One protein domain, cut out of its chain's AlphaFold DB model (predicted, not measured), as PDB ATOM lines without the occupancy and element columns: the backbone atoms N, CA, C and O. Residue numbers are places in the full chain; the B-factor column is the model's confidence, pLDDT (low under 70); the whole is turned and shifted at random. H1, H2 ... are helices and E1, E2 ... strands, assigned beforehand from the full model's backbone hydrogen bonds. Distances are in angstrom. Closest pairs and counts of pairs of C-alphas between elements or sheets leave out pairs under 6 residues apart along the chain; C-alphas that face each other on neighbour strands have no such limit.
ATOM      1  N   VAL A   7     189.918 196.773 153.258       88.19
ATOM      2  CA  VAL A   7     190.265 195.903 154.383       88.19
ATOM      3  C   VAL A   7     189.418 194.641 154.300       88.19
ATOM      4  O   VAL A   7     188.212 194.718 154.079       88.19
ATOM      5  N   THR A   8     190.066 193.490 154.442       88.31
ATOM      6  CA  THR A   8     189.410 192.181 154.481       88.31
ATOM      7  C   THR A   8     189.612 191.503 155.829       88.31
ATOM      8  O   THR A   8     188.699 190.863 156.320       88.31
ATOM      9  N   HIS A   9     190.780 191.646 156.457       90.94
ATOM     10  CA  HIS A   9     191.043 191.045 157.767       90.94
ATOM     11  C   HIS A   9     191.766 192.039 158.669       90.94
ATOM     12  O   HIS A   9     192.513 192.886 158.173       90.94
ATOM     13  N   ALA A  10     191.585 191.907 159.976       90.75
ATOM     14  CA  ALA A  10     192.392 192.581 160.981       90.75
ATOM     15  C   ALA A  10     193.059 191.568 161.899       90.75
ATOM     16  O   ALA A  10     192.569 190.463 162.082       90.75
ATOM     17  N   TYR A  11     194.203 191.936 162.446       89.25
ATOM     18  CA  TYR A  11     194.979 191.114 163.354       89.25
ATOM     19  C   TYR A  11     194.989 191.754 164.732       89.25
ATOM     20  O   TYR A  11     195.291 192.944 164.859       89.25
ATOM     21  N   ARG A  12     194.704 190.955 165.756       89.62
ATOM     22  CA  ARG A  12     194.747 191.340 167.169       89.62
ATOM     23  C   ARG A  12     195.612 190.344 167.929       89.62
ATOM     24  O   ARG A  12     195.579 189.157 167.638       89.62
ATOM     25  N   MET A  13     196.349 190.790 168.943       82.00
ATOM     26  CA  MET A  13     197.031 189.873 169.869       82.00
ATOM     27  C   MET A  13     196.274 189.798 171.203       82.00
ATOM     28  O   MET A  13     195.849 190.846 171.694       82.00
ATOM     29  N   PRO A  14     196.082 188.597 171.790       80.50
ATOM     30  CA  PRO A  14     196.482 187.268 171.293       80.50
ATOM     31  C   PRO A  14     195.499 186.618 170.285       80.50
ATOM     32  O   PRO A  14     195.722 185.486 169.877       80.50
ATOM     33  N   GLY A  15     194.423 187.306 169.879       81.06
ATOM     34  CA  GLY A  15     193.297 186.731 169.113       81.06
ATOM     35  C   GLY A  15     193.557 186.280 167.664       81.06
ATOM     36  O   GLY A  15     192.738 185.564 167.101       81.06
ATOM     37  N   GLY A  16     194.681 186.647 167.050       89.75
ATOM     38  CA  GLY A  16     195.015 186.276 165.676       89.75
ATOM     39  C   GLY A  16     194.301 187.117 164.611       89.75
ATOM     40  O   GLY A  16     193.969 188.283 164.833       89.75
ATOM     41  N   TRP A  17     194.132 186.535 163.419       90.19
ATOM     42  CA  TRP A  17     193.447 187.168 162.289       90.19
ATOM     43  C   TRP A  17     191.937 186.983 162.385       90.19
ATOM     44  O   TRP A  17     191.443 185.860 162.402       90.19
ATOM     45  N   GLU A  18     191.215 188.091 162.330       90.50
ATOM     46  CA  GLU A  18     189.765 188.142 162.309       90.50
ATOM     47  C   GLU A  18     189.273 188.725 160.980       90.50
ATOM     48  O   GLU A  18     189.842 189.674 160.428       90.50
ATOM     49  N   HIS A  19     188.221 188.121 160.434       88.50
ATOM     50  CA  HIS A  19     187.592 188.591 159.208       88.50
ATOM     51  C   HIS A  19     186.749 189.824 159.530       88.50
ATOM     52  O   HIS A  19     185.827 189.762 160.340       88.50
ATOM     53  N   LEU A  20     187.043 190.939 158.863       83.44
ATOM     54  CA  LEU A  20     186.246 192.152 158.969       83.44
ATOM     55  C   LEU A  20     185.352 192.337 157.742       83.44
ATOM     56  O   LEU A  20     185.747 191.988 156.626       83.44
ATOM     57  N   PRO A  21     184.177 192.973 157.902       78.88
ATOM     58  CA  PRO A  21     183.369 193.372 156.761       78.88
ATOM     59  C   PRO A  21     184.204 194.230 155.803       78.88
ATOM     60  O   PRO A  21     184.953 195.108 156.233       78.88
ATOM     61  N   HIS A  22     184.060 193.982 154.499       76.88
ATOM     62  CA  HIS A  22     184.801 194.666 153.441       76.88
ATOM     63  C   HIS A  22     184.606 196.189 153.489       76.88
ATOM     64  O   HIS A  22     183.684 196.737 152.881       76.88
ATOM     65  N   ARG A  23     185.502 196.893 154.186       82.00
ATOM     66  CA  ARG A  23     185.462 198.349 154.372       82.00
ATOM     67  C   ARG A  23     186.652 199.009 153.696       82.00
ATOM     68  O   ARG A  23     187.720 198.420 153.555       82.00
ATOM     69  N   ARG A  24     186.486 200.251 153.243       85.12
ATOM     70  CA  ARG A  24     187.608 201.017 152.684       85.12
ATOM     71  C   ARG A  24     188.608 201.343 153.793       85.12
ATOM     72  O   ARG A  24     188.214 201.780 154.874       85.12
ATOM     73  N   LEU A  25     189.895 201.164 153.499       83.88
ATOM     74  CA  LEU A  25     190.972 201.570 154.392       83.88
ATOM     75  C   LEU A  25     191.122 203.095 154.334       83.88
ATOM     76  O   LEU A  25     191.722 203.638 153.406       83.88
ATOM     77  N   THR A  26     190.537 203.771 155.316       84.94
ATOM     78  CA  THR A  26     190.657 205.213 155.557       84.94
ATOM     79  C   THR A  26     191.347 205.450 156.898       84.94
ATOM     80  O   THR A  26     191.458 204.533 157.713       84.94
ATOM     81  N   ALA A  27     191.826 206.676 157.133       83.31
ATOM     82  CA  ALA A  27     192.440 207.049 158.410       83.31
ATOM     83  C   ALA A  27     191.476 206.845 159.592       83.31
ATOM     84  O   ALA A  27     191.892 206.385 160.650       83.31
ATOM     85  N   ASP A  28     190.190 207.124 159.371       85.19
ATOM     86  CA  ASP A  28     189.121 206.927 160.348       85.19
ATOM     87  C   ASP A  28     188.919 205.441 160.691       85.19
ATOM     88  O   ASP A  28     189.076 205.052 161.846       85.19
ATOM     89  N   THR A  29     188.736 204.581 159.677       85.62
ATOM     90  CA  THR A  29     188.624 203.125 159.880       85.62
ATOM     91  C   THR A  29     189.858 202.564 160.587       85.62
ATOM     92  O   THR A  29     189.740 201.720 161.469       85.62
ATOM     93  N   ALA A  30     191.057 203.025 160.221       86.88
ATOM     94  CA  ALA A  30     192.287 202.565 160.854       86.88
ATOM     95  C   ALA A  30     192.382 202.980 162.332       86.88
ATOM     96  O   ALA A  30     192.908 202.225 163.150       86.88
ATOM     97  N   ARG A  31     191.860 204.162 162.678       86.88
ATOM     98  CA  ARG A  31     191.793 204.638 164.059       86.88
ATOM     99  C   ARG A  31     190.789 203.831 164.878       86.88
ATOM    100  O   ARG A  31     191.148 203.407 165.968       86.88
ATOM    101  N   ALA A  32     189.602 203.566 164.332       88.94
ATOM    102  CA  ALA A  32     188.592 202.729 164.979       88.94
ATOM    103  C   ALA A  32     189.124 201.314 165.263       88.94
ATOM    104  O   ALA A  32     189.040 200.834 166.384       88.94
ATOM    105  N   LEU A  33     189.782 200.681 164.284       88.62
ATOM    106  CA  LEU A  33     190.374 199.350 164.477       88.62
ATOM    107  C   LEU A  33     191.510 199.349 165.503       88.62
ATOM    108  O   LEU A  33     191.691 198.384 166.239       88.62
ATOM    109  N   ARG A  34     192.290 200.428 165.576       87.44
ATOM    110  CA  ARG A  34     193.307 200.558 166.620       87.44
ATOM    111  C   ARG A  34     192.668 200.668 168.009       87.44
ATOM    112  O   ARG A  34     193.202 200.087 168.946       87.44
ATOM    113  N   ASP A  35     191.567 201.405 168.124       89.50
ATOM    114  CA  ASP A  35     190.814 201.573 169.372       89.50
ATOM    115  C   ASP A  35     190.224 200.240 169.863       89.50
ATOM    116  O   ASP A  35     190.337 199.901 171.036       89.50
ATOM    117  N   GLU A  36     189.745 199.405 168.936       87.50
ATOM    118  CA  GLU A  36     189.296 198.033 169.221       87.50
ATOM    119  C   GLU A  36     190.443 197.062 169.590       87.50
ATOM    120  O   GLU A  36     190.206 195.931 170.029       87.50
ATOM    121  N   GLY A  37     191.703 197.492 169.453       88.25
ATOM    122  CA  GLY A  37     192.891 196.729 169.843       88.25
ATOM    123  C   GLY A  37     193.535 195.914 168.720       88.25
ATOM    124  O   GLY A  37     194.396 195.072 168.993       88.25
ATOM    125  N   TYR A  38     193.164 196.145 167.459       91.19
ATOM    126  CA  TYR A  38     193.860 195.556 166.316       91.19
ATOM    127  C   TYR A  38     195.178 196.294 166.035       91.19
ATOM    128  O   TYR A  38     195.323 197.497 166.263       91.19
ATOM    129  N   THR A  39     196.155 195.575 165.484       90.38
ATOM    130  CA  THR A  39     197.497 196.102 165.176       90.38
ATOM    131  C   THR A  39     197.836 196.054 163.688       90.38
ATOM    132  O   THR A  39     198.488 196.972 163.176       90.38
ATOM    133  N   LEU A  40     197.368 195.031 162.968       91.88
ATOM    134  CA  LEU A  40     197.561 194.887 161.522       91.88
ATOM    135  C   LEU A  40     196.218 194.744 160.818       91.88
ATOM    136  O   LEU A  40     195.252 194.241 161.378       91.88
ATOM    137  N   VAL A  41     196.177 195.151 159.557       91.19
ATOM    138  CA  VAL A  41     195.062 194.879 158.659       91.19
ATOM    139  C   VAL A  41     195.571 194.337 157.344       91.19
ATOM    140  O   VAL A  41     196.542 194.831 156.777       91.19
ATOM    141  N   ARG A  42     194.883 193.335 156.816       90.50
ATOM    142  CA  ARG A  42     195.078 192.859 155.457       90.50
ATOM    143  C   ARG A  42     194.105 193.601 154.560       90.50
ATOM    144  O   ARG A  42     192.891 193.532 154.745       90.50
ATOM    145  N   ALA A  43     194.642 194.320 153.584       89.31
ATOM    146  CA  ALA A  43     193.866 195.087 152.629       89.31
ATOM    147  C   ALA A  43     194.153 194.619 151.201       89.31
ATOM    148  O   ALA A  43     195.309 194.461 150.804       89.31
ATOM    149  N   ARG A  44     193.097 194.428 150.406       86.50
ATOM    150  CA  ARG A  44     193.199 194.073 148.988       86.50
ATOM    151  C   ARG A  44     192.970 195.275 148.082       86.50
ATOM    152  O   ARG A  44     192.172 196.167 148.375       86.50
ATOM    153  N   ARG A  45     193.625 195.264 146.927       83.81
ATOM    154  CA  ARG A  45     193.456 196.205 145.821       83.81
ATOM    155  C   ARG A  45     193.300 195.411 144.526       83.81
ATOM    156  O   ARG A  45     194.278 195.003 143.913       83.81
ATOM    157  N   GLY A  46     192.059 195.202 144.097       77.56
ATOM    158  CA  GLY A  46     191.770 194.265 143.004       77.56
ATOM    159  C   GLY A  46     191.907 192.805 143.453       77.56
ATOM    160  O   GLY A  46     191.772 192.519 144.642       77.56
ATOM    161  N   TRP A  47     192.140 191.894 142.506       68.50
ATOM    162  CA  TRP A  47     192.213 190.449 142.770       68.50
ATOM    163  C   TRP A  47     193.597 189.943 143.186       68.50
ATOM    164  O   TRP A  47     193.676 188.995 143.955       68.50
ATOM    165  N   THR A  48     194.681 190.578 142.738       73.06
ATOM    166  CA  THR A  48     196.048 190.049 142.915       73.06
ATOM    167  C   THR A  48     196.912 190.841 143.890       73.06
ATOM    168  O   THR A  48     198.010 190.409 144.226       73.06
ATOM    169  N   ASN A  49     196.459 192.004 144.363       80.31
ATOM    170  CA  ASN A  49     197.275 192.872 145.209       80.31
ATOM    171  C   ASN A  49     196.713 192.919 146.629       80.31
ATOM    172  O   ASN A  49     195.907 193.786 146.963       80.31
ATOM    173  N   THR A  50     197.144 191.980 147.459       86.06
ATOM    174  CA  THR A  50     196.841 191.965 148.891       86.06
ATOM    175  C   THR A  50     198.081 192.397 149.658       86.06
ATOM    176  O   THR A  50     199.176 191.912 149.387       86.06
ATOM    177  N   LYS A  51     197.924 193.332 150.597       88.31
ATOM    178  CA  LYS A  51     199.002 193.788 151.478       88.31
ATOM    179  C   LYS A  51     198.554 193.798 152.925       88.31
ATOM    180  O   LYS A  51     197.426 194.179 153.227       88.31
ATOM    181  N   GLU A  52     199.471 193.437 153.804       90.75
ATOM    182  CA  GLU A  52     199.344 193.665 155.238       90.75
ATOM    183  C   GLU A  52     199.877 195.055 155.566       90.75
ATOM    184  O   GLU A  52     200.905 195.492 155.045       90.75
ATOM    185  N   ILE A  53     199.108 195.791 156.354       89.00
ATOM    186  CA  ILE A  53     199.342 197.190 156.675       89.00
ATOM    187  C   ILE A  53     199.211 197.327 158.183       89.00
ATOM    188  O   ILE A  53     198.188 196.974 158.765       89.00
ATOM    189  N   SER A  54     200.245 197.859 158.822       89.38
ATOM    190  CA  SER A  54     200.203 198.174 160.246       89.38
ATOM    191  C   SER A  54     199.345 199.407 160.477       89.38
ATOM    192  O   SER A  54     199.588 200.456 159.877       89.38
ATOM    193  N   LEU A  55     198.366 199.298 161.374       88.00
ATOM    194  CA  LEU A  55     197.458 200.396 161.701       88.00
ATOM    195  C   LEU A  55     198.221 201.597 162.267       88.00
ATOM    196  O   LEU A  55     197.943 202.733 161.895       88.00
ATOM    197  N   THR A  56     199.249 201.350 163.083       87.19
ATOM    198  CA  THR A  56     200.142 202.396 163.606       87.19
ATOM    199  C   THR A  56     200.823 203.192 162.500       87.19
ATOM    200  O   THR A  56     200.659 204.408 162.443       87.19
ATOM    201  N   LEU A  57     201.521 202.510 161.588       85.88
ATOM    202  CA  LEU A  57     202.232 203.161 160.487       85.88
ATOM    203  C   LEU A  57     201.266 203.851 159.521       85.88
ATOM    204  O   LEU A  57     201.566 204.918 158.998       85.88
ATOM    205  N   PHE A  58     200.090 203.267 159.289       85.94
ATOM    206  CA  PHE A  58     199.099 203.846 158.390       85.94
ATOM    207  C   PHE A  58     198.474 205.128 158.943       85.94
ATOM    208  O   PHE A  58     198.286 206.083 158.189       85.94
ATOM    209  N   VAL A  59     198.156 205.171 160.242       84.12
ATOM    210  CA  VAL A  59     197.646 206.385 160.898       84.12
ATOM    211  C   VAL A  59     198.710 207.482 160.880       84.12
ATOM    212  O   VAL A  59     198.397 208.621 160.538       84.12
ATOM    213  N   GLU A  60     199.965 207.139 161.168       84.81
ATOM    214  CA  GLU A  60     201.085 208.081 161.116       84.81
ATOM    215  C   GLU A  60     201.313 208.625 159.700       84.81
ATOM    216  O   GLU A  60     201.353 209.837 159.493       84.81
ATOM    217  N   GLN A  61     201.346 207.742 158.699       82.81
ATOM    218  CA  GLN A  61     201.487 208.124 157.297       82.81
ATOM    219  C   GLN A  61     200.299 208.960 156.805       82.81
ATOM    220  O   GLN A  61     200.493 209.921 156.069       82.81
ATOM    221  N   SER A  62     199.072 208.634 157.221       80.12
ATOM    222  CA  SER A  62     197.879 209.408 156.856       80.12
ATOM    223  C   SER A  62     197.892 210.797 157.488       80.12
ATOM    224  O   SER A  62     197.528 211.771 156.832       80.12
ATOM    225  N   ARG A  63     198.343 210.905 158.744       77.81
ATOM    226  CA  ARG A  63     198.525 212.185 159.433       77.81
ATOM    227  C   ARG A  63     199.586 213.031 158.739       77.81
ATOM    228  O   ARG A  63     199.345 214.205 158.488       77.81
ATOM    229  N   ASN A  64     200.720 212.429 158.390       79.38
ATOM    230  CA  ASN A  64     201.788 213.116 157.676       79.38
ATOM    231  C   ASN A  64     201.332 213.560 156.274       79.38
ATOM    232  O   ASN A  64     201.516 214.713 155.903       79.38
ATOM    233  N   ALA A  65     200.631 212.702 155.530       74.81
ATOM    234  CA  ALA A  65     200.062 213.052 154.228       74.81
ATOM    235  C   ALA A  65     199.013 214.178 154.312       74.81
ATOM    236  O   ALA A  65     198.908 214.981 153.387       74.81
ATOM    237  N   ALA A  66     198.238 214.254 155.398       70.00
ATOM    238  CA  ALA A  66     197.320 215.366 155.645       70.00
ATOM    239  C   ALA A  66     198.071 216.662 155.996       70.00
ATOM    240  O   ALA A  66     197.739 217.713 155.460       70.00
ATOM    241  N   GLN A  67     199.117 216.570 156.823       65.19
ATOM    242  CA  GLN A  67     200.006 217.683 157.170       65.19
ATOM    243  C   GLN A  67     200.630 218.330 155.927       65.19
ATOM    244  O   GLN A  67     200.638 219.551 155.825       65.19
ATOM    245  N   TRP A  68     201.133 217.535 154.977       56.22
ATOM    246  CA  TRP A  68     201.727 218.088 153.754       56.22
ATOM    247  C   TRP A  68     200.701 218.832 152.898       56.22
ATOM    248  O   TRP A  68     201.016 219.875 152.344       56.22
ATOM    249  N   ARG A  69     199.454 218.346 152.842       58.53
ATOM    250  CA  ARG A  69     198.380 219.020 152.095       58.53
ATOM    251  C   ARG A  69     197.950 220.343 152.728       58.53
ATOM    252  O   ARG A  69     197.476 221.202 152.000       58.53
ATOM    253  N   ASP A  70     198.090 220.490 154.043       59.44
ATOM    254  CA  ASP A  70     197.795 221.738 154.759       59.44
ATOM    255  C   ASP A  70     198.953 222.748 154.647       59.44
ATOM    256  O   ASP A  70     198.732 223.948 154.490       59.44
ATOM    257  N   ALA A  71     200.197 222.255 154.635       60.00
ATOM    258  CA  ALA A  71     201.399 223.081 154.521       60.00
ATOM    259  C   ALA A  71     201.488 223.865 153.195       60.00
ATOM    260  O   ALA A  71     202.017 224.975 153.189       60.00
ATOM    261  N   ASP A  72     200.924 223.340 152.104       60.12
ATOM    262  CA  ASP A  72     200.844 224.019 150.800       60.12
ATOM    263  C   ASP A  72     199.827 225.187 150.758       60.12
ATOM    264  O   ASP A  72     199.780 225.932 149.781       60.12
ATOM    265  N   ILE A  73     198.999 225.383 151.796       58.31
ATOM    266  CA  ILE A  73     197.872 226.344 151.778       58.31
ATOM    267  C   ILE A  73     198.230 227.702 152.418       58.31
ATOM    268  O   ILE A  73     197.428 228.634 152.386       58.31
TER     269      ILE A  73
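Overview. This is residues 7 to 73 of the 81 residues of an uncharacterized protein of Microbacterium sp. RU1D (UniProt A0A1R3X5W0). A strongly twisted sheet of four strands has the short helix H1 packed over one face, while the long helix H2 starts beside H1 and leaves the body as an arm, with residues 64 to 73 sticking out. The printed part has 67 residues with four named strands and two named helices, in the order E1 E2 H1 E3 E4 H2. The sheet's order is E2, E1, E3, E4, all antiparallel, and the class is mixed, helices and strands. The whole is only just compact, close to loose, with a radius of gyration of the C-alphas of 12.9 A, and spans 42 by 28 by 16 A.

Arrangement. E1, residues 7 to 12, and E2, residues 16 to 24, form a hairpin, with N 10 and O 18 within hydrogen-bond range at 2.9 A. E2 bends by 76 degrees at residue 21. H1, residues 27 to 35, is on the sheet at a height of 8.7 A and runs along the strands, at 25 degrees to E1 on the local plane. E3, residues 38 to 45, is antiparallel to E1, with N 11 and O 40 2.7 A apart. E2, H1 and E3 make a split strand-helix-strand unit, two strands running the same way with E1 between them, and its crossover is right-handed. E3 and E4, residues 49 to 54, form a hairpin, with N 45 and O 49 2.7 A apart. H2, residues 55 to 71, only grazes the sheet with its residues 55 to 60. H2 touches H1 with residues 55 to 62 alone, the closest C-alphas being those of Ala 30 and Leu 55, 5.7 A apart. In both helices every O i to N i+4 pair is within hydrogen-bond range.

Along the chain. E1 is 14.3 A long from C-alpha 7 at (190.265, 195.903, 154.383), E2 21.0 A, H1 12.4 A, E3 20.5 A and E4 16.2 A. H2 is 24.1 A long and ends with C-alpha 71 at (201.399, 223.081, 154.521).

Size, cuts and confidence. The two C-alphas farthest apart are those of Pro 14 and Ile 73, 43.7 A. The printed part has no cut, and no link is long. The model's pLDDT is under 70 at residue 47 and residues 67 to 73.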